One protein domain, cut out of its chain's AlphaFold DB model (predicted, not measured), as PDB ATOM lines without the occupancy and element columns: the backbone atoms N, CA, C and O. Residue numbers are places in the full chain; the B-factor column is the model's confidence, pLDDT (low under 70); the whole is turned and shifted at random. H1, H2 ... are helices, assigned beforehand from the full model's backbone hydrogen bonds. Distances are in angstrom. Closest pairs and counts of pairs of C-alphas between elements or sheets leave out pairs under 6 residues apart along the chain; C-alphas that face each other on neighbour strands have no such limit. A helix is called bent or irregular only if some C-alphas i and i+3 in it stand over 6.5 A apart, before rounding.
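AT A GLANCE: This is residues 52 to 95 of the 95 residues of an uncharacterized protein of Thiothrix lacustris (UniProt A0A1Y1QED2). One long helix, H2, and a shorter one, H1, meet near their ends at a corner and make an L, with the tight link between them at the corner. Residues 78 to 95 stick out as a free arm. The printed part has 44 residues with two named helices, H1 then H2, and no named strand; its class is all helix. It is extended, with a radius of gyration of the C-alphas of 14.5 A, and flat, spanning 45 by 23 by 10 A.

HOW THE PARTS SIT: Look first at H2, residues 71 to 92, and then at H1, residues 53 to 65. They touch through residues 71 to 74 of H2 and 59 to 63 of H1 alone; the closest C-alphas are those of Ser 63 and Met 71, 5.4 A apart. Their lines stand at a steep tilt of 63 degrees, opposite ways. In H1 every O i to N i+4 pair is within hydrogen-bond range; in H2, 16 of 18 are.

IN THESE COORDINATES: Find C-alpha 71 at (187.952, 184.283, 145.550); from there H2 runs 31.8 A to C-alpha 92 at (217.423, 192.845, 137.260). H2 is neither bent nor irregular, but only just: C-alphas 78 and 81 are 6.3 A apart. H1 begins at C-alpha 53, (181.948, 191.759, 135.252), and measures 18.4 A.

THE WHOLE: The C-alphas of Arg 67 and Val 95 are the two farthest apart, at 45.5 A. The printed part has no cut and ends at the chain's last residue. Its mean pLDDT is 92.7; residues 94 to 95 are under 70.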
ATOM      1  N   PRO A  52     186.366 193.692 135.477       98.19
ATOM      2  CA  PRO A  52     185.261 193.536 134.544       98.19
ATOM      3  C   PRO A  52     184.291 192.459 135.042       98.19
ATOM      4  O   PRO A  52     184.696 191.482 135.682       98.19
ATOM      5  N   GLU A  53     183.006 192.638 134.750       97.81
ATOM      6  CA  GLU A  53     181.948 191.759 135.252       97.81
ATOM      7  C   GLU A  53     182.159 190.296 134.841       97.81
ATOM      8  O   GLU A  53     182.039 189.392 135.668       97.81
ATOM      9  N   ASP A  54     182.553 190.048 133.591       98.44
ATOM     10  CA  ASP A  54     182.777 188.696 133.081       98.44
ATOM     11  C   ASP A  54     183.899 187.970 133.846       98.44
ATOM     12  O   ASP A  54     183.780 186.784 134.164       98.44
ATOM     13  N   VAL A  55     184.975 188.682 134.190       97.94
ATOM     14  CA  VAL A  55     186.097 188.155 134.974       97.94
ATOM     15  C   VAL A  55     185.662 187.867 136.407       97.94
ATOM     16  O   VAL A  55     185.970 186.797 136.937       97.94
ATOM     17  N   TYR A  56     184.904 188.778 137.022       97.75
ATOM     18  CA  TYR A  56     184.352 188.570 138.360       97.75
ATOM     19  C   TYR A  56     183.476 187.312 138.418       97.75
ATOM     20  O   TYR A  56     183.640 186.482 139.314       97.75
ATOM     21  N   LEU A  57     182.587 187.122 137.439       98.38
ATOM     22  CA  LEU A  57     181.706 185.956 137.377       98.38
ATOM     23  C   LEU A  57     182.488 184.648 137.192       98.38
ATOM     24  O   LEU A  57     182.181 183.658 137.861       98.38
ATOM     25  N   LYS A  58     183.536 184.642 136.357       97.75
ATOM     26  CA  LYS A  58     184.448 183.490 136.207       97.75
ATOM     27  C   LYS A  58     185.154 183.159 137.525       97.75
ATOM     28  O   LYS A  58     185.200 181.993 137.915       97.75
ATOM     29  N   LEU A  59     185.659 184.172 138.231       97.25
ATOM     30  CA  LEU A  59     186.320 184.007 139.529       97.25
ATOM     31  C   LEU A  59     185.356 183.459 140.588       97.25
ATOM     32  O   LEU A  59     185.704 182.529 141.318       97.25
ATOM     33  N   LYS A  60     184.135 183.999 140.643       96.88
ATOM     34  CA  LYS A  60     183.088 183.529 141.553       96.88
ATOM     35  C   LYS A  60     182.754 182.067 141.277       96.88
ATOM     36  O   LYS A  60     182.781 181.252 142.195       96.88
ATOM     37  N   TYR A  61     182.517 181.721 140.012       97.69
ATOM     38  CA  TYR A  61     182.249 180.343 139.609       97.69
ATOM     39  C   TYR A  61     183.390 179.400 140.008       97.69
ATOM     40  O   TYR A  61     183.143 178.314 140.530       97.69
ATOM     41  N   LEU A  62     184.643 179.816 139.810       96.12
ATOM     42  CA  LEU A  62     185.810 179.023 140.186       96.12
ATOM     43  C   LEU A  62     185.860 178.760 141.696       96.12
ATOM     44  O   LEU A  62     186.058 177.617 142.107       96.12
ATOM     45  N   SER A  63     185.634 179.793 142.512       96.88
ATOM     46  CA  SER A  63     185.580 179.659 143.970       96.88
ATOM     47  C   SER A  63     184.433 178.750 144.419       96.88
ATOM     48  O   SER A  63     184.650 177.853 145.229       96.88
ATOM     49  N   ASP A  64     183.249 178.889 143.814       96.00
ATOM     50  CA  ASP A  64     182.078 178.053 144.112       96.00
ATOM     51  C   ASP A  64     182.346 176.559 143.809       96.00
ATOM     52  O   ASP A  64     181.808 175.672 144.477       96.00
ATOM     53  N   LYS A  65     183.194 176.251 142.816       96.31
ATOM     54  CA  LYS A  65     183.595 174.871 142.475       96.31
ATOM     55  C   LYS A  65     184.764 174.345 143.307       96.31
ATOM     56  O   LYS A  65     184.905 173.131 143.452       96.31
ATOM     57  N   GLN A  66     185.592 175.220 143.870       93.00
ATOM     58  CA  GLN A  66     186.762 174.850 144.660       93.00
ATOM     59  C   GLN A  66     186.484 175.044 146.152       93.00
ATOM     60  O   GLN A  66     186.800 176.075 146.734       93.00
ATOM     61  N   ARG A  67     185.975 173.995 146.812       79.81
ATOM     62  CA  ARG A  67     185.524 174.019 148.221       79.81
ATOM     63  C   ARG A  67     186.546 174.555 149.246       79.81
ATOM     64  O   ARG A  67     186.167 174.854 150.372       79.81
ATOM     65  N   ARG A  68     187.834 174.638 148.896       90.00
ATOM     66  CA  ARG A  68     188.921 175.107 149.775       90.00
ATOM     67  C   ARG A  68     189.526 176.456 149.383       90.00
ATOM     68  O   ARG A  68     190.397 176.927 150.102       90.00
ATOM     69  N   ARG A  69     189.121 177.064 148.264       93.25
ATOM     70  CA  ARG A  69     189.732 178.308 147.775       93.25
ATOM     71  C   ARG A  69     188.676 179.391 147.606       93.25
ATOM     72  O   ARG A  69     187.799 179.311 146.747       93.25
ATOM     73  N   SER A  70     188.770 180.409 148.457       95.38
ATOM     74  CA  SER A  70     187.966 181.624 148.330       95.38
ATOM     75  C   SER A  70     188.418 182.437 147.113       95.38
ATOM     76  O   SER A  70     189.561 182.303 146.673       95.38
ATOM     77  N   MET A  71     187.564 183.327 146.600       95.38
ATOM     78  CA  MET A  71     187.952 184.283 145.550       95.38
ATOM     79  C   MET A  71     189.211 185.073 145.944       95.38
ATOM     80  O   MET A  71     190.104 185.251 145.122       95.38
ATOM     81  N   GLN A  72     189.314 185.466 147.219       94.62
ATOM     82  CA  GLN A  72     190.474 186.172 147.766       94.62
ATOM     83  C   GLN A  72     191.751 185.328 147.674       94.62
ATOM     84  O   GLN A  72     192.760 185.810 147.173       94.62
ATOM     85  N   THR A  73     191.696 184.067 148.110       94.75
ATOM     86  CA  THR A  73     192.833 183.134 148.047       94.75
ATOM     87  C   THR A  73     193.257 182.879 146.603       94.75
ATOM     88  O   THR A  73     194.441 182.876 146.296       94.75
ATOM     89  N   ILE A  74     192.293 182.721 145.688       95.69
ATOM     90  CA  ILE A  74     192.580 182.551 144.256       95.69
ATOM     91  C   ILE A  74     193.325 183.771 143.704       95.69
ATOM     92  O   ILE A  74     194.294 183.604 142.968       95.69
ATOM     93  N   CYS A  75     192.893 184.983 144.061       95.38
ATOM     94  CA  CYS A  75     193.577 186.209 143.662       95.38
ATOM     95  C   CYS A  75     194.976 186.323 144.277       95.38
ATOM     96  O   CYS A  75     195.905 186.662 143.555       95.38
ATOM     97  N   GLN A  76     195.142 186.035 145.571       93.75
ATOM     98  CA  GLN A  76     196.440 186.102 146.256       93.75
ATOM     99  C   GLN A  76     197.459 185.153 145.623       93.75
ATOM    100  O   GLN A  76     198.515 185.604 145.185       93.75
ATOM    101  N   ASP A  77     197.081 183.886 145.441       94.75
ATOM    102  CA  ASP A  77     197.947 182.859 144.852       94.75
ATOM    103  C   ASP A  77     198.359 183.182 143.401       94.75
ATOM    104  O   ASP A  77     199.341 182.640 142.898       94.75
ATOM    105  N   ALA A  78     197.600 184.036 142.702       94.38
ATOM    106  CA  ALA A  78     197.939 184.510 141.361       94.38
ATOM    107  C   ALA A  78     198.776 185.803 141.377       94.38
ATOM    108  O   ALA A  78     199.685 185.953 140.564       94.38
ATOM    109  N   ILE A  79     198.464 186.745 142.274       95.50
ATOM    110  CA  ILE A  79     199.069 188.083 142.315       95.50
ATOM    111  C   ILE A  79     200.455 188.057 142.968       95.50
ATOM    112  O   ILE A  79     201.362 188.693 142.444       95.50
ATOM    113  N   GLU A  80     200.644 187.328 144.071       94.38
ATOM    114  CA  GLU A  80     201.934 187.257 144.779       94.38
ATOM    115  C   GLU A  80     203.104 186.824 143.874       94.38
ATOM    116  O   GLU A  80     204.067 187.587 143.760       94.38
ATOM    117  N   PRO A  81     203.041 185.685 143.150       97.06
ATOM    118  CA  PRO A  81     204.146 185.281 142.280       97.06
ATOM    119  C   PRO A  81     204.358 186.250 141.113       97.06
ATOM    120  O   PRO A  81     205.487 186.428 140.656       97.06
ATOM    121  N   TYR A  82     203.289 186.889 140.632       96.94
ATOM    122  CA  TYR A  82     203.386 187.894 139.579       96.94
ATOM    123  C   TYR A  82     204.120 189.151 140.065       96.94
ATOM    124  O   TYR A  82     205.000 189.640 139.363       96.94
ATOM    125  N   ILE A  83     203.823 189.638 141.278       96.25
ATOM    126  CA  ILE A  83     204.530 190.777 141.885       96.25
ATOM    127  C   ILE A  83     206.021 190.469 142.016       96.25
ATOM    128  O   ILE A  83     206.837 191.276 141.583       96.25
ATOM    129  N   GLU A  84     206.384 189.303 142.556       95.75
ATOM    130  CA  GLU A  84     207.790 188.901 142.703       95.75
ATOM    131  C   GLU A  84     208.505 188.814 141.348       95.75
ATOM    132  O   GLU A  84     209.640 189.271 141.196       95.75
ATOM    133  N   GLN A  85     207.832 188.275 140.328       97.00
ATOM    134  CA  GLN A  85     208.379 188.207 138.977       97.00
ATOM    135  C   GLN A  85     208.601 189.601 138.373       97.00
ATOM    136  O   GLN A  85     209.644 189.836 137.762       97.00
ATOM    137  N   GLU A  86     207.639 190.514 138.505       96.62
ATOM    138  CA  GLU A  86     207.754 191.877 137.975       96.62
ATOM    139  C   GLU A  86     208.781 192.709 138.749       96.62
ATOM    140  O   GLU A  86     209.574 193.413 138.127       96.62
ATOM    141  N   LEU A  87     208.843 192.575 140.078       95.00
ATOM    142  CA  LEU A  87     209.894 193.188 140.893       95.00
ATOM    143  C   LEU A  87     211.266 192.686 140.461       95.00
ATOM    144  O   LEU A  87     212.151 193.493 140.202       95.00
ATOM    145  N   LYS A  88     211.435 191.371 140.305       94.44
ATOM    146  CA  LYS A  88     212.692 190.805 139.824       94.44
ATOM    147  C   LYS A  88     213.079 191.372 138.461       94.44
ATOM    148  O   LYS A  88     214.208 191.805 138.302       94.44
ATOM    149  N   LYS A  89     212.159 191.434 137.492       95.19
ATOM    150  CA  LYS A  89     212.441 192.053 136.183       95.19
ATOM    151  C   LYS A  89     212.862 193.511 136.328       95.19
ATOM    152  O   LYS A  89     213.832 193.910 135.697       95.19
ATOM    153  N   LEU A  90     212.147 194.293 137.134       93.50
ATOM    154  CA  LEU A  90     212.433 195.711 137.351       93.50
ATOM    155  C   LEU A  90     213.826 195.918 137.964       93.50
ATOM    156  O   LEU A  90     214.549 196.816 137.547       93.50
ATOM    157  N   LEU A  91     214.194 195.083 138.937       90.38
ATOM    158  CA  LEU A  91     215.464 195.169 139.656       90.38
ATOM    159  C   LEU A  91     216.637 194.569 138.864       90.38
ATOM    160  O   LEU A  91     217.733 195.119 138.908       90.38
ATOM    161  N   ASP A  92     216.411 193.491 138.107       87.25
ATOM    162  CA  ASP A  92     217.423 192.845 137.260       87.25
ATOM    163  C   ASP A  92     217.691 193.639 135.968       87.25
ATOM    164  O   ASP A  92     218.754 193.489 135.367       87.25
ATOM    165  N   SER A  93     216.743 194.470 135.511       71.69
ATOM    166  CA  SER A  93     216.876 195.217 134.249       71.69
ATOM    167  C   SER A  93     217.748 196.476 134.339       71.69
ATOM    168  O   SER A  93     218.010 197.050 133.285       71.69
ATOM    169  N   GLY A  94     218.225 196.867 135.532       61.34
ATOM    170  CA  GLY A  94     219.180 197.970 135.766       61.34
ATOM    171  C   GLY A  94     218.653 199.365 135.374       61.34
ATOM    172  O   GLY A  94     217.901 199.528 134.420       61.34
ATOM    173  N   VAL A  95     218.880 200.462 136.096       46.44
ATOM    174  CA  VAL A  95     220.150 201.059 136.564       46.44
ATOM    175  C   VAL A  95     221.409 200.210 136.440       46.44
ATOM    176  O   VAL A  95     221.505 199.175 137.129       46.44
TER     177      VAL A  95